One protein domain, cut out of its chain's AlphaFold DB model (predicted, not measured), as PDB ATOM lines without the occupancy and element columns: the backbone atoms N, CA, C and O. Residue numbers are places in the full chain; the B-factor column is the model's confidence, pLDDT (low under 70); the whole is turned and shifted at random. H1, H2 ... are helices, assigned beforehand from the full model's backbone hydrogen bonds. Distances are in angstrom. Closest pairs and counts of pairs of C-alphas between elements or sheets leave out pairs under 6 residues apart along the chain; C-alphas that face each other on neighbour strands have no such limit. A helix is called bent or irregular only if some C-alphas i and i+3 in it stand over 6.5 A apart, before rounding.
ATOM      1  N   GLU A   2      91.613 117.498 300.302       60.06
ATOM      2  CA  GLU A   2      92.621 118.336 300.993       60.06
ATOM      3  C   GLU A   2      93.764 118.879 300.115       60.06
ATOM      4  O   GLU A   2      94.211 120.003 300.326       60.06
ATOM      5  N   GLY A   3      94.222 118.141 299.096       61.00
ATOM      6  CA  GLY A   3      95.381 118.556 298.284       61.00
ATOM      7  C   GLY A   3      95.188 119.864 297.501       61.00
ATOM      8  O   GLY A   3      96.154 120.581 297.263       61.00
ATOM      9  N   ASN A   4      93.945 120.210 297.151       62.34
ATOM     10  CA  ASN A   4      93.633 121.440 296.415       62.34
ATOM     11  C   ASN A   4      93.633 122.685 297.324       62.34
ATOM     12  O   ASN A   4      93.917 123.790 296.873       62.34
ATOM     13  N   GLN A   5      93.351 122.504 298.620       66.06
ATOM     14  CA  GLN A   5      93.327 123.604 299.588       66.06
ATOM     15  C   GLN A   5      94.741 124.055 299.971       66.06
ATOM     16  O   GLN A   5      94.987 125.252 300.085       66.06
ATOM     17  N   ASN A   6      95.689 123.119 300.093       66.31
ATOM     18  CA  ASN A   6      97.089 123.443 300.391       66.31
ATOM     19  C   ASN A   6      97.766 124.198 299.239       66.31
ATOM     20  O   ASN A   6      98.450 125.189 299.473       66.31
ATOM     21  N   PHE A   7      97.495 123.792 297.996       66.38
ATOM     22  CA  PHE A   7      98.042 124.449 296.806       66.38
ATOM     23  C   PHE A   7      97.570 125.902 296.662       66.38
ATOM     24  O   PHE A   7      98.351 126.785 296.317       66.38
ATOM     25  N   GLN A   8      96.297 126.170 296.965       71.62
ATOM     26  CA  GLN A   8      95.770 127.536 296.967       71.62
ATOM     27  C   GLN A   8      96.378 128.396 298.080       71.62
ATOM     28  O   GLN A   8      96.572 129.594 297.886       71.62
ATOM     29  N   ASN A   9      96.694 127.798 299.230       74.88
ATOM     30  CA  ASN A   9      97.233 128.515 300.382       74.88
ATOM     31  C   ASN A   9      98.690 128.956 300.162       74.88
ATOM     32  O   ASN A   9      99.065 130.064 300.539       74.88
ATOM     33  N   ASP A  10      99.500 128.122 299.507       78.81
ATOM     34  CA  ASP A  10     100.900 128.448 299.209       78.81
ATOM     35  C   ASP A  10     101.045 129.506 298.110       78.81
ATOM     36  O   ASP A  10     101.937 130.351 298.192       78.81
ATOM     37  N   ASN A  11     100.137 129.518 297.128       80.06
ATOM     38  CA  ASN A  11     100.101 130.573 296.113       80.06
ATOM     39  C   ASN A  11      99.753 131.928 296.741       80.06
ATOM     40  O   ASN A  11     100.435 132.917 296.499       80.06
ATOM     41  N   LYS A  12      98.764 131.943 297.644       80.44
ATOM     42  CA  LYS A  12      98.364 133.153 298.368       80.44
ATOM     43  C   LYS A  12      99.502 133.737 299.203       80.44
ATOM     44  O   LYS A  12      99.736 134.933 299.160       80.44
ATOM     45  N   ARG A  13     100.259 132.886 299.904       80.25
ATOM     46  CA  ARG A  13     101.439 133.309 300.677       80.25
ATOM     47  C   ARG A  13     102.551 133.872 299.801       80.25
ATOM     48  O   ARG A  13     103.260 134.771 300.238       80.25
ATOM     49  N   GLN A  14     102.731 133.325 298.599       80.38
ATOM     50  CA  GLN A  14     103.669 133.881 297.630       80.38
ATOM     51  C   GLN A  14     103.203 135.251 297.154       80.38
ATOM     52  O   GLN A  14     103.993 136.185 297.213       80.38
ATOM     53  N   ASP A  15     101.942 135.389 296.750       83.00
ATOM     54  CA  ASP A  15     101.374 136.663 296.306       83.00
ATOM     55  C   ASP A  15     101.461 137.725 297.407       83.00
ATOM     56  O   ASP A  15     101.949 138.821 297.152       83.00
ATOM     57  N   ASP A  16     101.109 137.365 298.645       84.75
ATOM     58  CA  ASP A  16     101.227 138.233 299.817       84.75
ATOM     59  C   ASP A  16     102.692 138.643 300.050       84.75
ATOM     60  O   ASP A  16     102.974 139.823 300.240       84.75
ATOM     61  N   PHE A  17     103.646 137.705 299.968       82.38
ATOM     62  CA  PHE A  17     105.081 137.990 300.100       82.38
ATOM     63  C   PHE A  17     105.602 138.896 298.978       82.38
ATOM     64  O   PHE A  17     106.367 139.830 299.228       82.38
ATOM     65  N   PHE A  18     105.209 138.638 297.730       79.19
ATOM     66  CA  PHE A  18     105.589 139.468 296.591       79.19
ATOM     67  C   PHE A  18     104.961 140.856 296.699       79.19
ATOM     68  O   PHE A  18     105.641 141.839 296.419       79.19
ATOM     69  N   GLU A  19     103.716 140.962 297.156       79.75
ATOM     70  CA  GLU A  19     103.030 142.229 297.385       79.75
ATOM     71  C   GLU A  19     103.673 143.009 298.535       79.75
ATOM     72  O   GLU A  19     103.899 144.210 298.403       79.75
ATOM     73  N   GLU A  20     104.071 142.345 299.620       76.62
ATOM     74  CA  GLU A  20     104.837 142.953 300.711       76.62
ATOM     75  C   GLU A  20     106.189 143.472 300.222       76.62
ATOM     76  O   GLU A  20     106.561 144.605 300.520       76.62
ATOM     77  N   ARG A  21     106.900 142.691 299.399       72.38
ATOM     78  CA  ARG A  21     108.168 143.106 298.781       72.38
ATOM     79  C   ARG A  21     107.956 144.279 297.826       72.38
ATOM     80  O   ARG A  21     108.730 145.229 297.863       72.38
ATOM     81  N   MET A  22     106.898 144.259 297.020       71.56
ATOM     82  CA  MET A  22     106.539 145.343 296.097       71.56
ATOM     83  C   MET A  22     106.154 146.620 296.855       71.56
ATOM     84  O   MET A  22     106.589 147.707 296.480       71.56
ATOM     85  N   ARG A  23     105.419 146.499 297.967       67.81
ATOM     86  CA  ARG A  23     105.108 147.611 298.879       67.81
ATOM     87  C   ARG A  23     106.358 148.132 299.582       67.81
ATOM     88  O   ARG A  23     106.512 149.340 299.710       67.81
ATOM     89  N   GLN A  24     107.279 147.250 299.965       64.25
ATOM     90  CA  GLN A  24     108.559 147.609 300.576       64.25
ATOM     91  C   GLN A  24     109.465 148.397 299.614       64.25
ATOM     92  O   GLN A  24     110.195 149.280 300.055       64.25
ATOM     93  N   PHE A  25     109.395 148.131 298.304       61.97
ATOM     94  CA  PHE A  25     110.057 148.951 297.278       61.97
ATOM     95  C   PHE A  25     109.330 150.277 296.995       61.97
ATOM     96  O   PHE A  25     109.966 151.223 296.536       61.97
ATOM     97  N   GLN A  26     108.018 150.360 297.250       59.97
ATOM     98  CA  GLN A  26     107.240 151.602 297.132       59.97
ATOM     99  C   GLN A  26     107.400 152.520 298.349       59.97
ATOM    100  O   GLN A  26     107.295 153.739 298.219       59.97
ATOM    101  N   THR A  27     107.673 151.967 299.530       53.16
ATOM    102  CA  THR A  27     108.087 152.765 300.682       53.16
ATOM    103  C   THR A  27     109.520 153.232 300.460       53.16
ATOM    104  O   THR A  27     110.391 152.383 300.255       53.16
ATOM    105  N   PRO A  28     109.814 154.546 300.507       55.19
ATOM    106  CA  PRO A  28     111.195 154.996 300.468       55.19
ATOM    107  C   PRO A  28     111.962 154.260 301.580       55.19
ATOM    108  O   PRO A  28     111.439 154.155 302.693       55.19
ATOM    109  N   PRO A  29     113.174 153.738 301.312       59.84
ATOM    110  CA  PRO A  29     113.893 152.839 302.223       59.84
ATOM    111  C   PRO A  29     114.218 153.436 303.605       59.84
ATOM    112  O   PRO A  29     114.776 152.754 304.461       59.84
ATOM    113  N   PHE A  30     113.852 154.695 303.850       58.31
ATOM    114  CA  PHE A  30     114.058 155.395 305.104       58.31
ATOM    115  C   PHE A  30     112.790 156.193 305.445       58.31
ATOM    116  O   PHE A  30     112.626 157.319 304.971       58.31
ATOM    117  N   PRO A  31     111.903 155.635 306.289       52.78
ATOM    118  CA  PRO A  31     110.699 156.309 306.789       52.78
ATOM    119  C   PRO A  31     110.984 157.639 307.502       52.78
ATOM    120  O   PRO A  31     110.099 158.480 307.620       52.78
ATOM    121  N   ASN A  32     112.228 157.843 307.950       56.44
ATOM    122  CA  ASN A  32     112.641 158.976 308.763       56.44
ATOM    123  C   ASN A  32     113.909 159.612 308.171       56.44
ATOM    124  O   ASN A  32     115.006 159.406 308.686       56.44
ATOM    125  N   VAL A  33     113.788 160.404 307.101       57.16
ATOM    126  CA  VAL A  33     114.758 161.490 306.909       57.16
ATOM    127  C   VAL A  33     114.424 162.540 307.977       57.16
ATOM    128  O   VAL A  33     113.352 163.134 307.911       57.16
ATOM    129  N   PRO A  34     115.271 162.785 308.995       52.34
ATOM    130  CA  PRO A  34     114.953 163.745 310.062       52.34
ATOM    131  C   PRO A  34     114.929 165.204 309.564       52.34
ATOM    132  O   PRO A  34     114.744 166.135 310.342       52.34
ATOM    133  N   PHE A  35     115.120 165.418 308.263       57.91
ATOM    134  CA  PHE A  35     115.165 166.717 307.625       57.91
ATOM    135  C   PHE A  35     113.821 167.012 306.967       57.91
ATOM    136  O   PHE A  35     113.561 166.596 305.837       57.91
ATOM    137  N   SER A  36     112.978 167.779 307.658       62.56
ATOM    138  CA  SER A  36     111.876 168.492 307.013       62.56
ATOM    139  C   SER A  36     112.430 169.249 305.807       62.56
ATOM    140  O   SER A  36     113.352 170.056 305.954       62.56
ATOM    141  N   ALA A  37     111.902 168.977 304.609       62.69
ATOM    142  CA  ALA A  37     112.320 169.690 303.410       62.69
ATOM    143  C   ALA A  37     112.187 171.200 303.663       62.69
ATOM    144  O   ALA A  37     111.109 171.651 304.069       62.69
ATOM    145  N   PRO A  38     113.249 171.999 303.468       66.75
ATOM    146  CA  PRO A  38     113.162 173.414 303.769       66.75
ATOM    147  C   PRO A  38     112.130 174.083 302.858       66.75
ATOM    148  O   PRO A  38     111.918 173.656 301.715       66.75
ATOM    149  N   PRO A  39     111.505 175.168 303.334       73.38
ATOM    150  CA  PRO A  39     110.575 175.936 302.524       73.38
ATOM    151  C   PRO A  39     111.276 176.467 301.270       73.38
ATOM    152  O   PRO A  39     112.458 176.831 301.306       73.38
ATOM    153  N   ARG A  40     110.530 176.531 300.157       74.56
ATOM    154  CA  ARG A  40     111.038 177.049 298.877       74.56
ATOM    155  C   ARG A  40     111.609 178.451 299.082       74.56
ATOM    156  O   ARG A  40     110.959 179.321 299.660       74.56
ATOM    157  N   LYS A  41     112.823 178.670 298.587       78.94
ATOM    158  CA  LYS A  41     113.520 179.955 298.671       78.94
ATOM    159  C   LYS A  41     113.193 180.779 297.435       78.94
ATOM    160  O   LYS A  41     113.164 180.250 296.322       78.94
ATOM    161  N   SER A  42     112.939 182.075 297.604       83.88
ATOM    162  CA  SER A  42     112.602 182.918 296.456       83.88
ATOM    163  C   SER A  42     113.860 183.322 295.676       83.88
ATOM    164  O   SER A  42     114.869 183.749 296.247       83.88
ATOM    165  N   LYS A  43     113.800 183.195 294.346       83.75
ATOM    166  CA  LYS A  43     114.901 183.591 293.453       83.75
ATOM    167  C   LYS A  43     115.116 185.104 293.466       83.75
ATOM    168  O   LYS A  43     116.250 185.561 293.457       83.75
ATOM    169  N   ALA A  44     114.022 185.867 293.544       81.94
ATOM    170  CA  ALA A  44     114.054 187.326 293.557       81.94
ATOM    171  C   ALA A  44     114.790 187.875 294.789       81.94
ATOM    172  O   ALA A  44     115.678 188.705 294.628       81.94
ATOM    173  N   LEU A  45     114.502 187.364 295.998       85.38
ATOM    174  CA  LEU A  45     115.249 187.762 297.200       85.38
ATOM    175  C   LEU A  45     116.706 187.308 297.131       85.38
ATOM    176  O   LEU A  45     117.591 188.062 297.517       85.38
ATOM    177  N   THR A  46     116.968 186.111 296.598       86.69
ATOM    178  CA  THR A  46     118.343 185.622 296.415       86.69
ATOM    179  C   THR A  46     119.152 186.567 295.523       86.69
ATOM    180  O   THR A  46     120.248 186.978 295.898       86.69
ATOM    181  N   GLY A  47     118.596 186.953 294.371       85.31
ATOM    182  CA  GLY A  47     119.221 187.906 293.457       85.31
ATOM    183  C   GLY A  47     119.381 189.291 294.081       85.31
ATOM    184  O   GLY A  47     120.457 189.871 293.988       85.31
ATOM    185  N   LEU A  48     118.354 189.789 294.779       88.94
ATOM    186  CA  LEU A  48     118.388 191.091 295.446       88.94
ATOM    187  C   LEU A  48     119.467 191.153 296.534       88.94
ATOM    188  O   LEU A  48     120.227 192.116 296.593       88.94
ATOM    189  N   PHE A  49     119.581 190.116 297.365       88.12
ATOM    190  CA  PHE A  49     120.632 190.041 298.377       88.12
ATOM    191  C   PHE A  49     122.022 189.919 297.756       88.12
ATOM    192  O   PHE A  49     122.952 190.566 298.230       88.12
ATOM    193  N   SER A  50     122.159 189.143 296.678       87.44
ATOM    194  CA  SER A  50     123.420 189.022 295.937       87.44
ATOM    195  C   SER A  50     123.831 190.328 295.253       87.44
ATOM    196  O   SER A  50     125.023 190.579 295.094       87.44
ATOM    197  N   PHE A  51     122.854 191.144 294.851       87.62
ATOM    198  CA  PHE A  51     123.059 192.474 294.289       87.62
ATOM    199  C   PHE A  51     123.485 193.478 295.368       87.62
ATOM    200  O   PHE A  51     124.430 194.234 295.169       87.62
ATOM    201  N   LEU A  52     122.835 193.469 296.534       87.88
ATOM    202  CA  LEU A  52     123.143 194.428 297.593       87.88
ATOM    203  C   LEU A  52     124.554 194.232 298.165       87.88
ATOM    204  O   LEU A  52     125.279 195.204 298.357       87.88
ATOM    205  N   PHE A  53     124.949 192.980 298.412       87.69
ATOM    206  CA  PHE A  53     126.282 192.648 298.903       87.69
ATOM    207  C   PHE A  53     126.765 191.307 298.330       87.69
ATOM    208  O   PHE A  53     126.040 190.304 298.395       87.69
ATOM    209  N   PRO A  54     128.010 191.241 297.825       88.12
ATOM    210  CA  PRO A  54     128.566 190.005 297.291       88.12
ATOM    211  C   PRO A  54     128.620 188.920 298.372       88.12
ATOM    212  O   PRO A  54     129.115 189.149 299.473       88.12
ATOM    213  N   GLY A  55     128.077 187.738 298.062       84.94
ATOM    214  CA  GLY A  55     128.019 186.578 298.957       84.94
ATOM    215  C   GLY A  55     126.790 186.466 299.877       84.94
ATOM    216  O   GLY A  55     126.537 185.371 300.383       84.94
ATOM    217  N   ILE A  56     125.972 187.516 300.068       90.31
ATOM    218  CA  ILE A  56     124.767 187.423 300.931       90.31
ATOM    219  C   ILE A  56     123.665 186.568 300.281       90.31
ATOM    220  O   ILE A  56     122.948 185.842 300.974       90.31
ATOM    221  N   GLY A  57     123.556 186.572 298.948       86.56
ATOM    222  CA  GLY A  57     122.612 185.711 298.223       86.56
ATOM    223  C   GLY A  57     122.805 184.222 298.535       86.56
ATOM    224  O   GLY A  57     121.839 183.500 298.782       86.56
ATOM    225  N   HIS A  58     124.056 183.763 298.628       86.56
ATOM    226  CA  HIS A  58     124.384 182.381 298.992       86.56
ATOM    227  C   HIS A  58     124.005 182.047 300.440       86.56
ATOM    228  O   HIS A  58     123.576 180.924 300.710       86.56
ATOM    229  N   PHE A  59     124.087 183.011 301.365       87.19
ATOM    230  CA  PHE A  59     123.662 182.813 302.757       87.19
ATOM    231  C   PHE A  59     122.151 182.625 302.873       87.19
ATOM    232  O   PHE A  59     121.702 181.765 303.628       87.19
ATOM    233  N   TYR A  60     121.362 183.351 302.079       86.75
ATOM    234  CA  TYR A  60     119.904 183.187 302.058       86.75
ATOM    235  C   TYR A  60     119.470 181.762 301.665       86.75
ATOM    236  O   TYR A  60     118.458 181.243 302.151       86.75
ATOM    237  N   LEU A  61     120.266 181.102 300.819       82.69
ATOM    238  CA  LEU A  61     120.052 179.721 300.392       82.69
ATOM    239  C   LEU A  61     120.580 178.668 301.384       82.69
ATOM    240  O   LEU A  61     120.379 177.479 301.153       82.69
ATOM    241  N   GLY A  62     121.246 179.077 302.470       80.75
ATOM    242  CA  GLY A  62     121.913 178.172 303.415       80.75
ATOM    243  C   GLY A  62     123.299 177.694 302.959       80.75
ATOM    244  O   GLY A  62     123.900 176.842 303.603       80.75
ATOM    245  N   LEU A  63     123.842 178.248 301.870       81.81
ATOM    246  CA  LEU A  63     125.138 177.877 301.290       81.81
ATOM    247  C   LEU A  63     126.262 178.755 301.861       81.81
ATOM    248  O   LEU A  63     126.910 179.525 301.146       81.81
ATOM    249  N   MET A  64     126.500 178.629 303.169       83.25
ATOM    250  CA  MET A  64     127.422 179.491 303.921       83.25
ATOM    251  C   MET A  64     128.856 179.450 303.379       83.25
ATOM    252  O   MET A  64     129.462 180.489 303.141       83.25
ATOM    253  N   GLN A  65     129.401 178.260 303.104       79.94
ATOM    254  CA  GLN A  65     130.777 178.146 302.605       79.94
ATOM    255  C   GLN A  65     130.975 178.871 301.269       79.94
ATOM    256  O   GLN A  65     131.997 179.517 301.054       79.94
ATOM    257  N   LYS A  66     129.993 178.785 300.364       81.81
ATOM    258  CA  LYS A  66     130.081 179.443 299.056       81.81
ATOM    259  C   LYS A  66     129.976 180.958 299.180       81.81
ATOM    260  O   LYS A  66     130.774 181.655 298.564       81.81
ATOM    261  N   GLY A  67     129.061 181.449 300.018       86.31
ATOM    262  CA  GLY A  67     128.952 182.882 300.296       86.31
ATOM    263  C   GLY A  67     130.244 183.460 300.868       86.31
ATOM    264  O   GLY A  67     130.711 184.488 300.388       86.31
ATOM    265  N   LEU A  68     130.884 182.752 301.806       86.81
ATOM    266  CA  LEU A  68     132.166 183.169 302.384       86.81
ATOM    267  C   LEU A  68     133.294 183.222 301.350       86.81
ATOM    268  O   LEU A  68     134.066 184.174 301.348       86.81
ATOM    269  N   VAL A  69     133.383 182.235 300.453       85.44
ATOM    270  CA  VAL A  69     134.391 182.243 299.377       85.44
ATOM    271  C   VAL A  69     134.189 183.440 298.450       85.44
ATOM    272  O   VAL A  69     135.163 184.092 298.082       85.44
ATOM    273  N   VAL A  70     132.943 183.766 298.103       87.75
ATOM    274  CA  VAL A  70     132.631 184.927 297.256       87.75
ATOM    275  C   VAL A  70     132.920 186.248 297.976       87.75
ATOM    276  O   VAL A  70     133.491 187.153 297.371       87.75
ATOM    277  N   MET A  71     132.606 186.352 299.271       90.88
ATOM    278  CA  MET A  71     132.988 187.512 300.085       90.88
ATOM    279  C   MET A  71     134.509 187.678 300.134       90.88
ATOM    280  O   MET A  71     135.013 188.773 299.897       90.88
ATOM    281  N   LEU A  72     135.246 186.593 300.392       88.38
ATOM    282  CA  LEU A  72     136.705 186.616 300.448       88.38
ATOM    283  C   LEU A  72     137.311 187.006 299.096       88.38
ATOM    284  O   LEU A  72     138.218 187.828 299.067       88.38
ATOM    285  N   LEU A  73     136.787 186.470 297.986       87.06
ATOM    286  CA  LEU A  73     137.174 186.868 296.626       87.06
ATOM    287  C   LEU A  73     137.041 188.370 296.417       87.06
ATOM    288  O   LEU A  73     137.955 189.011 295.904       87.06
ATOM    289  N   PHE A  74     135.888 188.914 296.792       90.19
ATOM    290  CA  PHE A  74     135.574 190.313 296.572       90.19
ATOM    291  C   PHE A  74     136.454 191.229 297.429       90.19
ATOM    292  O   PHE A  74     137.030 192.186 296.916       90.19
ATOM    293  N   ILE A  75     136.632 190.889 298.710       89.62
ATOM    294  CA  ILE A  75     137.522 191.614 299.625       89.62
ATOM    295  C   ILE A  75     138.967 191.544 299.134       89.62
ATOM    296  O   ILE A  75     139.641 192.569 299.096       89.62
ATOM    297  N   LEU A  76     139.440 190.367 298.716       88.12
ATOM    298  CA  LEU A  76     140.789 190.188 298.183       88.12
ATOM    299  C   LEU A  76     140.999 191.021 296.916       88.12
ATOM    300  O   LEU A  76     142.049 191.634 296.762       88.12
ATOM    301  N   ASN A  77     140.007 191.076 296.029       88.00
ATOM    302  CA  ASN A  77     140.082 191.867 294.807       88.00
ATOM    303  C   ASN A  77     140.166 193.375 295.104       88.00
ATOM    304  O   ASN A  77     141.027 194.051 294.546       88.00
ATOM    305  N   ILE A  78     139.346 193.881 296.033       89.06
ATOM    306  CA  ILE A  78     139.401 195.287 296.464       89.06
ATOM    307  C   ILE A  78     140.717 195.594 297.175       89.06
ATOM    308  O   ILE A  78     141.323 196.624 296.899       89.06
ATOM    309  N   ALA A  79     141.174 194.715 298.070       87.44
ATOM    310  CA  ALA A  79     142.422 194.891 298.806       87.44
ATOM    311  C   ALA A  79     143.653 194.814 297.890       87.44
ATOM    312  O   ALA A  79     144.632 195.513 298.126       87.44
ATOM    313  N   ALA A  80     143.594 194.023 296.814       85.00
ATOM    314  CA  ALA A  80     144.689 193.890 295.860       85.00
ATOM    315  C   ALA A  80     145.016 195.208 295.144       85.00
ATOM    316  O   ALA A  80     146.186 195.473 294.890       85.00
ATOM    317  N   ILE A  81     144.017 196.048 294.850       86.00
ATOM    318  CA  ILE A  81     144.210 197.323 294.140       86.00
ATOM    319  C   ILE A  81     145.208 198.248 294.872       86.00
ATOM    320  O   ILE A  81     146.250 198.555 294.292       86.00
ATOM    321  N   PRO A  82     144.968 198.681 296.128       84.12
ATOM    322  CA  PRO A  82     145.906 199.534 296.851       84.12
ATOM    323  C   PRO A  82     147.216 198.814 297.183       84.12
ATOM    324  O   PRO A  82     148.260 199.456 297.168       84.12
ATOM    325  N   THR A  83     147.203 197.499 297.437       81.06
ATOM    326  CA  THR A  83     148.445 196.742 297.669       81.06
ATOM    327  C   THR A  83     149.367 196.802 296.454       81.06
ATOM    328  O   THR A  83     150.550 197.077 296.608       81.06
ATOM    329  N   VAL A  84     148.842 196.622 295.240       79.69
ATOM    330  CA  VAL A  84     149.636 196.730 294.006       79.69
ATOM    331  C   VAL A  84     150.186 198.144 293.818       79.69
ATOM    332  O   VAL A  84     151.346 198.295 293.452       79.69
ATOM    333  N   VAL A  85     149.381 199.171 294.097       82.88
ATOM    334  CA  VAL A  85     149.800 200.577 293.962       82.88
ATOM    335  C   VAL A  85     150.905 200.943 294.956       82.88
ATOM    336  O   VAL A  85     151.835 201.652 294.593       82.88
ATOM    337  N   ILE A  86     150.818 200.472 296.203       78.69
ATOM    338  CA  ILE A  86     151.781 200.815 297.260       78.69
ATOM    339  C   ILE A  86     153.070 199.993 297.132       78.69
ATOM    340  O   ILE A  86     154.153 200.511 297.381       78.69
ATOM    341  N   SER A  87     152.970 198.712 296.771       72.88
ATOM    342  CA  SER A  87     154.119 197.797 296.772       72.88
ATOM    343  C   SER A  87     154.984 197.862 295.509       72.88
ATOM    344  O   SER A  87     156.076 197.291 295.500       72.88
ATOM    345  N   MET A  88     154.525 198.505 294.431       71.44
ATOM    346  CA  MET A  88     155.283 198.616 293.181       71.44
ATOM    347  C   MET A  88     155.875 200.021 293.023       71.44
ATOM    348  O   MET A  88     155.176 200.970 292.684       71.44
ATOM    349  N   GLU A  89     157.187 200.146 293.216       65.38
ATOM    350  CA  GLU A  89     157.937 201.370 292.912       65.38
ATOM    351  C   GLU A  89     158.211 201.453 291.391       65.38
ATOM    352  O   GLU A  89     159.027 200.701 290.857       65.38
ATOM    353  N   GLY A  90     157.499 202.336 290.671       66.50
ATOM    354  CA  GLY A  90     157.730 202.670 289.248       66.50
ATOM    355  C   GLY A  90     156.463 202.732 288.374       66.50
ATOM    356  O   GLY A  90     155.428 202.204 288.747       66.50
ATOM    357  N   ASP A  91     156.533 203.316 287.170       65.31
ATOM    358  CA  ASP A  91     155.359 203.625 286.310       65.31
ATOM    359  C   ASP A  91     154.622 202.415 285.681       65.31
ATOM    360  O   ASP A  91     153.631 202.571 284.968       65.31
ATOM    361  N   ASN A  92     155.061 201.179 285.939       71.56
ATOM    362  CA  ASN A  92     154.573 199.985 285.232       71.56
ATOM    363  C   ASN A  92     153.397 199.251 285.916       71.56
ATOM    364  O   ASN A  92     152.975 198.203 285.427       71.56
ATOM    365  N   PHE A  93     152.844 199.754 287.028       76.44
ATOM    366  CA  PHE A  93     151.719 199.098 287.727       76.44
ATOM    367  C   PHE A  93     150.339 199.434 287.137       76.44
ATOM    368  O   PHE A  93     149.368 198.717 287.397       76.44
ATOM    369  N   ILE A  94     150.235 200.495 286.326       82.81
ATOM    370  CA  ILE A  94     148.963 200.990 285.767       82.81
ATOM    371  C   ILE A  94     148.183 199.878 285.033       82.81
ATOM    372  O   ILE A  94     146.996 199.711 285.325       82.81
ATOM    373  N   PRO A  95     148.796 199.049 284.158       84.38
ATOM    374  CA  PRO A  95     148.072 197.975 283.475       84.38
ATOM    375  C   PRO A  95     147.512 196.910 284.428       84.38
ATOM    376  O   PRO A  95     146.410 196.409 284.209       84.38
ATOM    377  N   LEU A  96     148.237 196.576 285.502       81.12
ATOM    378  CA  LEU A  96     147.793 195.592 286.497       81.12
ATOM    379  C   LEU A  96     146.617 196.113 287.319       81.12
ATOM    380  O   LEU A  96     145.647 195.389 287.533       81.12
ATOM    381  N   VAL A  97     146.677 197.375 287.742       85.62
ATOM    382  CA  VAL A  97     145.580 198.027 288.466       85.62
ATOM    383  C   VAL A  97     144.319 198.067 287.608       85.62
ATOM    384  O   VAL A  97     143.239 197.717 288.087       85.62
ATOM    385  N   VAL A  98     144.451 198.423 286.326       87.00
ATOM    386  CA  VAL A  98     143.335 198.405 285.368       87.00
ATOM    387  C   VAL A  98     142.778 196.989 285.197       87.00
ATOM    388  O   VAL A  98     141.561 196.809 285.236       87.00
ATOM    389  N   LEU A  99     143.639 195.974 285.076       85.44
ATOM    390  CA  LEU A  99     143.223 194.575 284.946       85.44
ATOM    391  C   LEU A  99     142.423 194.091 286.169       85.44
ATOM    392  O   LEU A  99     141.337 193.533 286.011       85.44
ATOM    393  N   ILE A 100     142.925 194.332 287.385       86.00
ATOM    394  CA  ILE A 100     142.253 193.944 288.639       86.00
ATOM    395  C   ILE A 100     140.932 194.707 288.800       86.00
ATOM    396  O   ILE A 100     139.929 194.116 289.195       86.00
ATOM    397  N   SER A 101     140.907 195.991 288.429       88.44
ATOM    398  CA  SER A 101     139.698 196.823 288.490       88.44
ATOM    399  C   SER A 101     138.633 196.374 287.487       88.44
ATOM    400  O   SER A 101     137.444 196.408 287.794       88.44
ATOM    401  N   CYS A 102     139.040 195.903 286.304       88.44
ATOM    402  CA  CYS A 102     138.143 195.311 285.312       88.44
ATOM    403  C   CYS A 102     137.568 193.963 285.783       88.44
ATOM    404  O   CYS A 102     136.443 193.606 285.432       88.44
ATOM    405  N   LEU A 103     138.298 193.232 286.630       86.00
ATOM    406  CA  LEU A 103     137.832 191.969 287.200       86.00
ATOM    407  C   LEU A 103     136.684 192.164 288.208       86.00
ATOM    408  O   LEU A 103     135.822 191.293 288.325       86.00
ATOM    409  N   LEU A 104     136.631 193.305 288.898       88.94
ATOM    410  CA  LEU A 104     135.628 193.604 289.923       88.94
ATOM    411  C   LEU A 104     134.171 193.507 289.417       88.94
ATOM    412  O   LEU A 104     133.399 192.742 290.006       88.94
ATOM    413  N   PRO A 105     133.760 194.182 288.319       88.38
ATOM    414  CA  PRO A 105     132.411 194.021 287.776       88.38
ATOM    415  C   PRO A 105     132.151 192.594 287.277       88.38
ATOM    416  O   PRO A 105     131.050 192.081 287.463       88.38
ATOM    417  N   VAL A 106     133.154 191.914 286.707       87.50
ATOM    418  CA  VAL A 106     133.018 190.522 286.239       87.50
ATOM    419  C   VAL A 106     132.692 189.584 287.404       87.50
ATOM    420  O   VAL A 106     131.744 188.801 287.321       87.50
ATOM    421  N   VAL A 107     133.427 189.695 288.513       86.12
ATOM    422  CA  VAL A 107     133.194 188.910 289.737       86.12
ATOM    423  C   VAL A 107     131.833 189.238 290.347       86.12
ATOM    424  O   VAL A 107     131.125 188.338 290.800       86.12
ATOM    425  N   TYR A 108     131.433 190.508 290.324       88.44
ATOM    426  CA  TYR A 108     130.142 190.944 290.840       88.44
ATOM    427  C   TYR A 108     128.963 190.336 290.061       88.44
ATOM    428  O   TYR A 108     128.060 189.753 290.668       88.44
ATOM    429  N   PHE A 109     128.993 190.390 288.724       87.38
ATOM    430  CA  PHE A 109     127.979 189.735 287.894       87.38
ATOM    431  C   PHE A 109     127.987 188.220 288.089       87.38
ATOM    432  O   PHE A 109     126.923 187.623 288.259       87.38
ATOM    433  N   TYR A 110     129.171 187.599 288.132       87.19
ATOM    434  CA  TYR A 110     129.304 186.168 288.400       87.19
ATOM    435  C   TYR A 110     128.632 185.772 289.720       87.19
ATOM    436  O   TYR A 110     127.870 184.810 289.746       87.19
ATOM    437  N   ASN A 111     128.842 186.541 290.794       88.25
ATOM    438  CA  ASN A 111     128.195 186.323 292.090       88.25
ATOM    439  C   ASN A 111     126.660 186.292 291.973       88.25
ATOM    440  O   ASN A 111     126.034 185.373 292.497       88.25
ATOM    441  N   ILE A 112     126.059 187.243 291.250       86.94
ATOM    442  CA  ILE A 112     124.601 187.295 291.051       86.94
ATOM    443  C   ILE A 112     124.111 186.077 290.260       86.94
ATOM    444  O   ILE A 112     123.164 185.408 290.678       86.94
ATOM    445  N   PHE A 113     124.750 185.768 289.128       86.94
ATOM    446  CA  PHE A 113     124.354 184.634 288.290       86.94
ATOM    447  C   PHE A 113     124.512 183.296 289.016       86.94
ATOM    448  O   PHE A 113     123.618 182.451 288.935       86.94
ATOM    449  N   ASP A 114     125.612 183.108 289.744       86.31
ATOM    450  CA  ASP A 114     125.853 181.901 290.532       86.31
ATOM    451  C   ASP A 114     124.796 181.754 291.634       86.31
ATOM    452  O   ASP A 114     124.172 180.700 291.745       86.31
ATOM    453  N   ALA A 115     124.493 182.824 292.379       86.38
ATOM    454  CA  ALA A 115     123.456 182.798 293.411       86.38
ATOM    455  C   ALA A 115     122.075 182.418 292.842       86.38
ATOM    456  O   ALA A 115     121.370 181.589 293.424       86.38
ATOM    457  N   LEU A 116     121.699 182.958 291.678       86.75
ATOM    458  CA  LEU A 116     120.438 182.622 291.007       86.75
ATOM    459  C   LEU A 116     120.393 181.160 290.536       86.75
ATOM    460  O   LEU A 116     119.395 180.474 290.757       86.75
ATOM    461  N   GLN A 117     121.473 180.649 289.938       86.06
ATOM    462  CA  GLN A 117     121.548 179.243 289.525       86.06
ATOM    463  C   GLN A 117     121.524 178.289 290.724       86.06
ATOM    464  O   GLN A 117     120.941 177.203 290.659       86.06
ATOM    465  N   LEU A 118     122.154 178.672 291.833       84.31
ATOM    466  CA  LEU A 118     122.130 177.880 293.057       84.31
ATOM    467  C   LEU A 118     120.742 177.879 293.693       84.31
ATOM    468  O   LEU A 118     120.335 176.835 294.200       84.31
ATOM    469  N   ALA A 119     119.986 178.976 293.606       86.44
ATOM    470  CA  ALA A 119     118.599 179.004 294.067       86.44
ATOM    471  C   ALA A 119     117.748 177.941 293.358       86.44
ATOM    472  O   ALA A 119     116.925 177.275 293.988       86.44
ATOM    473  N   ASP A 120     117.984 177.734 292.063       86.25
ATOM    474  CA  ASP A 120     117.271 176.737 291.263       86.25
ATOM    475  C   ASP A 120     117.644 175.321 291.669       86.25
ATOM    476  O   ASP A 120     116.762 174.488 291.880       86.25
ATOM    477  N   LYS A 121     118.941 175.069 291.866       84.31
ATOM    478  CA  LYS A 121     119.452 173.775 292.335       84.31
ATOM    479  C   LYS A 121     118.924 173.432 293.729       84.31
ATOM    480  O   LYS A 121     118.453 172.318 293.937       84.31
ATOM    481  N   VAL A 122     118.945 174.384 294.664       83.81
ATOM    482  CA  VAL A 122     118.439 174.199 296.034       83.81
ATOM    483  C   VAL A 122     116.932 173.940 296.025       83.81
ATOM    484  O   VAL A 122     116.468 173.005 296.673       83.81
ATOM    485  N   ASN A 123     116.163 174.701 295.245       85.44
ATOM    486  CA  ASN A 123     114.718 174.501 295.127       85.44
ATOM    487  C   ASN A 123     114.345 173.183 294.425       85.44
ATOM    488  O   ASN A 123     113.339 172.571 294.786       85.44
ATOM    489  N   ALA A 124     115.120 172.749 293.428       84.50
ATOM    490  CA  ALA A 124     114.933 171.455 292.773       84.50
ATOM    491  C   ALA A 124     115.205 170.306 293.750       84.50
ATOM    492  O   ALA A 124     114.393 169.391 293.864       84.50
ATOM    493  N   ARG A 125     116.291 170.400 294.524       79.88
ATOM    494  CA  ARG A 125     116.661 169.386 295.514       79.88
ATOM    495  C   ARG A 125     115.672 169.328 296.678       79.88
ATOM    496  O   ARG A 125     115.252 168.244 297.053       79.88
ATOM    497  N   ALA A 126     115.203 170.479 297.169       80.62
ATOM    498  CA  ALA A 126     114.134 170.545 298.167       80.62
ATOM    499  C   ALA A 126     112.843 169.856 297.690       80.62
ATOM    500  O   ALA A 126     112.169 169.209 298.486       80.62
ATOM    501  N   ARG A 127     112.521 169.937 296.390       81.69
ATOM    502  CA  ARG A 127     111.385 169.215 295.799       81.69
ATOM    503  C   ARG A 127     111.616 167.701 295.785       81.69
ATOM    504  O   ARG A 127     110.706 166.976 296.152       81.69
ATOM    505  N   MET A 128     112.817 167.240 295.431       78.12
ATOM    506  CA  MET A 128     113.165 165.808 295.451       78.12
ATOM    507  C   MET A 128     113.069 165.205 296.860       78.12
ATOM    508  O   MET A 128     112.614 164.079 297.014       78.12
ATOM    509  N   ILE A 129     113.444 165.967 297.900       76.75
ATOM    510  CA  ILE A 129     113.244 165.556 299.302       76.75
ATOM    511  C   ILE A 129     111.747 165.384 299.597       76.75
ATOM    512  O   ILE A 129     111.360 164.417 300.242       76.75
ATOM    513  N   GLN A 130     110.902 166.301 299.111       76.25
ATOM    514  CA  GLN A 130     109.448 166.236 299.310       76.25
ATOM    515  C   GLN A 130     108.796 165.070 298.557       76.25
ATOM    516  O   GLN A 130     107.847 164.491 299.071       76.25
ATOM    517  N   THR A 131     109.276 164.734 297.356       77.88
ATOM    518  CA  THR A 131     108.732 163.630 296.545       77.88
ATOM    519  C   THR A 131     109.316 162.264 296.906       77.88
ATOM    520  O   THR A 131     108.803 161.251 296.444       77.88
ATOM    521  N   GLY A 132     110.360 162.212 297.739       72.62
ATOM    522  CA  GLY A 132     111.045 160.967 298.097       72.62
ATOM    523  C   GLY A 132     111.962 160.422 296.995       72.62
ATOM    524  O   GLY A 132     112.482 159.320 297.122       72.62
ATOM    525  N   GLU A 133     112.208 161.193 295.934       74.62
ATOM    526  CA  GLU A 133     112.977 160.793 294.744       74.62
ATOM    527  C   GLU A 133     114.483 161.097 294.877       74.62
ATOM    528  O   GLU A 133     115.174 161.368 293.893       74.62
ATOM    529  N   LEU A 134     115.016 161.122 296.102       73.12
ATOM    530  CA  LEU A 134     116.422 161.454 296.327       73.12
ATOM    531  C   LEU A 134     117.347 160.389 295.710       73.12
ATOM    532  O   LEU A 134     117.219 159.204 296.031       73.12
ATOM    533  N   PRO A 135     118.322 160.783 294.869       72.50
ATOM    534  CA  PRO A 135     119.223 159.827 294.236       72.50
ATOM    535  C   PRO A 135     120.083 159.092 295.285       72.50
ATOM    536  O   PRO A 135     120.476 159.729 296.264       72.50
ATOM    537  N   PRO A 136     120.420 157.794 295.088       68.12
ATOM    538  CA  PRO A 136     121.209 156.938 296.001       68.12
ATOM    539  C   PRO A 136     122.519 157.539 296.541       68.12
ATOM    540  O   PRO A 136     122.961 157.216 297.638       68.12
ATOM    541  N   GLU A 137     123.111 158.474 295.809       70.69
ATOM    542  CA  GLU A 137     124.343 159.187 296.166       70.69
ATOM    543  C   GLU A 137     124.154 160.388 297.108       70.69
ATOM    544  O   GLU A 137     125.123 160.883 297.679       70.69
ATOM    545  N   ALA A 138     122.921 160.879 297.267       66.69
ATOM    546  CA  ALA A 138     122.604 161.996 298.154       66.69
ATOM    547  C   ALA A 138     122.335 161.552 299.604       66.69
ATOM    548  O   ALA A 138     122.241 162.401 300.492       66.69
ATOM    549  N   TRP A 139     122.216 160.246 299.849       63.75
ATOM    550  CA  TRP A 139     121.899 159.672 301.155       63.75
ATOM    551  C   TRP A 139     123.095 159.828 302.101       63.75
ATOM    552  O   TRP A 139     124.222 159.491 301.750       63.75
ATOM    553  N   GLY A 140     122.858 160.367 303.300       61.41
ATOM    554  CA  GLY A 140     123.913 160.627 304.290       61.41
ATOM    555  C   GLY A 140     124.744 161.892 304.040       61.41
ATOM    556  O   GLY A 140     125.636 162.178 304.831       61.41
ATOM    557  N   THR A 141     124.438 162.654 302.985       64.19
ATOM    558  CA  THR A 141     125.004 163.994 302.756       64.19
ATOM    559  C   THR A 141     123.960 165.064 303.012       64.19
ATOM    560  O   THR A 141     122.764 164.808 302.843       64.19
ATOM    561  N   ASP A 142     124.401 166.268 303.363       64.81
ATOM    562  CA  ASP A 142     123.540 167.429 303.541       64.81
ATOM    563  C   ASP A 142     122.608 167.585 302.315       64.81
ATOM    564  O   ASP A 142     123.076 167.912 301.210       64.81
ATOM    565  N   PRO A 143     121.281 167.375 302.461       56.62
ATOM    566  CA  PRO A 143     120.347 167.304 301.332       56.62
ATOM    567  C   PRO A 143     120.250 168.605 300.535       56.62
ATOM    568  O   PRO A 143     119.739 168.628 299.423       56.62
ATOM    569  N   LEU A 144     120.749 169.704 301.094       60.72
ATOM    570  CA  LEU A 144     120.753 171.038 300.500       60.72
ATOM    571  C   LEU A 144     122.123 171.427 299.930       60.72
ATOM    572  O   LEU A 144     122.271 172.510 299.368       60.72
ATOM    573  N   GLY A 145     123.109 170.525 300.012       59.12
ATOM    574  CA  GLY A 145     124.484 170.762 299.570       59.12
ATOM    575  C   GLY A 145     125.282 171.668 300.512       59.12
ATOM    576  O   GLY A 145     126.149 172.399 300.036       59.12
ATOM    577  N   GLY A 146     124.946 171.649 301.808       58.19
ATOM    578  CA  GLY A 146     125.439 172.562 302.841       58.19
ATOM    579  C   GLY A 146     126.856 172.296 303.357       58.19
ATOM    580  O   GLY A 146     127.612 173.261 303.464       58.19
ATOM    581  N   ALA A 147     127.253 171.049 303.646       57.50
ATOM    582  CA  ALA A 147     128.409 170.858 304.537       57.50
ATOM    583  C   ALA A 147     129.554 169.922 304.101       57.50
ATOM    584  O   ALA A 147     130.664 170.111 304.592       57.50
ATOM    585  N   ASP A 148     129.406 168.969 303.180       51.72
ATOM    586  CA  ASP A 148     130.287 167.783 303.324       51.72
ATOM    587  C   ASP A 148     131.534 167.732 302.436       51.72
ATOM    588  O   ASP A 148     132.325 166.791 302.533       51.72
ATOM    589  N   ARG A 149     131.755 168.711 301.550       57.09
ATOM    590  CA  ARG A 149     132.980 168.734 300.738       57.09
ATOM    591  C   ARG A 149     133.710 170.054 300.915       57.09
ATOM    592  O   ARG A 149     133.168 171.076 300.496       57.09
ATOM    593  N   PRO A 150     134.943 170.059 301.466       51.75
ATOM    594  CA  PRO A 150     135.762 171.256 301.437       51.75
ATOM    595  C   PRO A 150     135.914 171.656 299.974       51.75
ATOM    596  O   PRO A 150     136.485 170.921 299.160       51.75
ATOM    597  N   ASN A 151     135.336 172.801 299.621       64.44
ATOM    598  CA  ASN A 151     135.446 173.331 298.278       64.44
ATOM    599  C   ASN A 151     136.931 173.589 298.043       64.44
ATOM    600  O   ASN A 151     137.480 174.565 298.554       64.44
ATOM    601  N   ARG A 152     137.584 172.712 297.270       70.69
ATOM    602  CA  ARG A 152     138.991 172.873 296.873       70.69
ATOM    603  C   ARG A 152     139.225 174.261 296.296       70.69
ATOM    604  O   ARG A 152     140.280 174.819 296.512       70.69
ATOM    605  N   ILE A 153     138.208 174.839 295.659       65.38
ATOM    606  CA  ILE A 153     138.194 176.221 295.182       65.38
ATOM    607  C   ILE A 153     138.441 177.218 296.321       65.38
ATOM    608  O   ILE A 153     139.295 178.074 296.172       65.38
ATOM    609  N   GLY A 154     137.757 177.100 297.463       66.38
ATOM    610  CA  GLY A 154     137.974 177.984 298.612       66.38
ATOM    611  C   GLY A 154     139.376 177.834 299.207       66.38
ATOM    612  O   GLY A 154     140.027 178.830 299.494       66.38
ATOM    613  N   LEU A 155     139.878 176.600 299.316       72.06
ATOM    614  CA  LEU A 155     141.231 176.332 299.821       72.06
ATOM    615  C   LEU A 155     142.317 176.815 298.848       72.06
ATOM    616  O   LEU A 155     143.280 177.452 299.263       72.06
ATOM    617  N   VAL A 156     142.127 176.573 297.549       79.12
ATOM    618  CA  VAL A 156     142.970 177.098 296.465       79.12
ATOM    619  C   VAL A 156     142.946 178.615 296.476       79.12
ATOM    620  O   VAL A 156     143.979 179.223 296.254       79.12
ATOM    621  N   LEU A 157     141.806 179.234 296.765       74.94
ATOM    622  CA  LEU A 157     141.689 180.679 296.775       74.94
ATOM    623  C   LEU A 157     142.336 181.324 297.997       74.94
ATOM    624  O   LEU A 157     143.013 182.335 297.853       74.94
ATOM    625  N   ILE A 158     142.175 180.736 299.181       77.62
ATOM    626  CA  ILE A 158     142.915 181.158 300.375       77.62
ATOM    627  C   ILE A 158     144.415 181.025 300.102       77.62
ATOM    628  O   ILE A 158     145.164 181.971 300.327       77.62
ATOM    629  N   GLY A 159     144.847 179.894 299.534       80.94
ATOM    630  CA  GLY A 159     146.233 179.684 299.120       80.94
ATOM    631  C   GLY A 159     146.702 180.715 298.092       80.94
ATOM    632  O   GLY A 159     147.751 181.319 298.271       80.94
ATOM    633  N   ALA A 160     145.908 180.977 297.056       78.88
ATOM    634  CA  ALA A 160     146.209 181.954 296.018       78.88
ATOM    635  C   ALA A 160     146.267 183.378 296.578       78.88
ATOM    636  O   ALA A 160     147.156 184.125 296.199       78.88
ATOM    637  N   GLY A 161     145.378 183.743 297.504       76.62
ATOM    638  CA  GLY A 161     145.385 185.035 298.186       76.62
ATOM    639  C   GLY A 161     146.595 185.208 299.098       76.62
ATOM    640  O   GLY A 161     147.218 186.263 299.075       76.62
ATOM    641  N   ILE A 162     146.984 184.167 299.841       79.62
ATOM    642  CA  ILE A 162     148.203 184.163 300.664       79.62
ATOM    643  C   ILE A 162     149.448 184.269 299.778       79.62
ATOM    644  O   ILE A 162     150.323 185.081 300.049       79.62
ATOM    645  N   VAL A 163     149.523 183.485 298.703       78.44
ATOM    646  CA  VAL A 163     150.643 183.514 297.750       78.44
ATOM    647  C   VAL A 163     150.715 184.860 297.036       78.44
ATOM    648  O   VAL A 163     151.794 185.432 296.939       78.44
ATOM    649  N   PHE A 164     149.581 185.402 296.590       76.81
ATOM    650  CA  PHE A 164     149.491 186.748 296.035       76.81
ATOM    651  C   PHE A 164     149.996 187.767 297.061       76.81
ATOM    652  O   PHE A 164     150.945 188.488 296.792       76.81
ATOM    653  N   PHE A 165     149.469 187.770 298.281       73.00
ATOM    654  CA  PHE A 165     149.920 188.696 299.316       73.00
ATOM    655  C   PHE A 165     151.428 188.576 299.606       73.00
ATOM    656  O   PHE A 165     152.112 189.589 299.709       73.00
ATOM    657  N   LEU A 166     151.975 187.357 299.660       71.62
ATOM    658  CA  LEU A 166     153.405 187.110 299.876       71.62
ATOM    659  C   LEU A 166     154.287 187.573 298.709       71.62
ATOM    660  O   LEU A 166     155.357 188.128 298.947       71.62
ATOM    661  N   LEU A 167     153.864 187.348 297.462       66.62
ATOM    662  CA  LEU A 167     154.617 187.752 296.271       66.62
ATOM    663  C   LEU A 167     154.559 189.266 296.047       66.62
ATOM    664  O   LEU A 167     155.547 189.869 295.630       66.62
ATOM    665  N   PHE A 168     153.408 189.878 296.322       63.91
ATOM    666  CA  PHE A 168     153.190 191.302 296.091       63.91
ATOM    667  C   PHE A 168     153.770 192.169 297.209       63.91
ATOM    668  O   PHE A 168     154.300 193.234 296.918       63.91
ATOM    669  N   ASN A 169     153.785 191.701 298.459       63.88
ATOM    670  CA  ASN A 169     154.305 192.468 299.593       63.88
ATOM    671  C   ASN A 169     155.838 192.379 299.779       63.88
ATOM    672  O   ASN A 169     156.300 192.553 300.903       63.88
ATOM    673  N   ARG A 170     156.611 192.058 298.720       65.62
ATOM    674  CA  ARG A 170     158.100 192.038 298.655       65.62
ATOM    675  C   ARG A 170     158.780 191.963 300.041       65.62
ATOM    676  O   ARG A 170     159.417 192.928 300.465       65.62
ATOM    677  N   PRO A 171     158.614 190.861 300.795       64.88
ATOM    678  CA  PRO A 171     159.022 190.852 302.194       64.88
ATOM    679  C   PRO A 171     160.547 190.984 302.294       64.88
ATOM    680  O   PRO A 171     161.263 190.509 301.421       64.88
TER     681      PRO A 171
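This is residues 2 to 171 of the 205 residues of an uncharacterized protein of Paenibacillus contaminans (UniProt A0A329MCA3). A very long helix, H5, folds back against H4 as a helical hairpin, with H6 packed along H4 and the short helices H2 and H3 packed on H5 at residues 111 to 120. Residues 2 to 26, nearly all of them in H1, stick out from this body as a lone straight arm that makes much of the length. The printed part has 170 residues, with six named helices in the order H1 to H6 and no named strand, and its class is all helix. It is extended, with a radius of gyration of the C-alphas of 26.9 A and spans of 107 by 34 by 23 A.

H5, the longest helix, covers residues 91 to 131, 62.3 A from C-alpha 91 at (155.359, 203.625, 286.310) to C-alpha 131 at (108.732, 163.630, 296.545). It is irregular: C-alphas 92 and 95 are 7.0 A apart. H4, residues 64 to 87, is 33.2 A long and has a kink of 32 degrees near residue 81; it is neither bent nor irregular, but only just, with C-alphas 79 and 82 6.1 A apart. H6, residues 152 to 168, is 23.3 A long. H2 is residues 43 to 52, 14.2 A, and H3 residues 56 to 60, 6.5 A. H1, residues 3 to 26, is 35.1 A long and begins at C-alpha 3 at (95.381, 118.556, 298.284).

H5 touches H4 with residues 93 to 111 alone; this hairpin runs opposite ways at a shallow tilt of 2 degrees, and its closest C-alphas, of Ile 81 and Val 97, are 5.9 A apart. H6 touches H4, the same way at a shallow tilt of 12 degrees, closest at the C-alphas of Val 69 and Gly 154, 5.6 A. H6 and H5 are apart. H2 touches H5, opposite ways at a shallow tilt of 23 degrees, closest at the C-alphas of Ser 50 and Ile 112, 5.3 A. H3 touches H2, closest at the C-alphas of Ser 50 and Gly 57, 4.1 A. H3 also touches H5, closest at the C-alphas of His 58 and Ala 115, 5.7 A, and H4, closest at those of His 58 and Gly 67, 4.8 A. H1 touches no helix. Each O i to N i+4 pair is within hydrogen-bond range in H2, H3 and H6; the counts are 19 of 20 in H1, 18 of 20 in H4 and 33 of 37 in H5.

The C-alphas farthest apart, of Glu 2 and Gly 90, are 107.2 A from each other. Without residues 2 to 26, which stand free, the body spans 71 by 30 by 17 A. The printed part has no cut. The links H1 to H2, 16 residues, and H5 to H6, 20 residues, are long; the other three are tight. The mean pLDDT of the printed part is 76.6, with 47 residues under 70, among them residues 23 to 38 and 138 to 151.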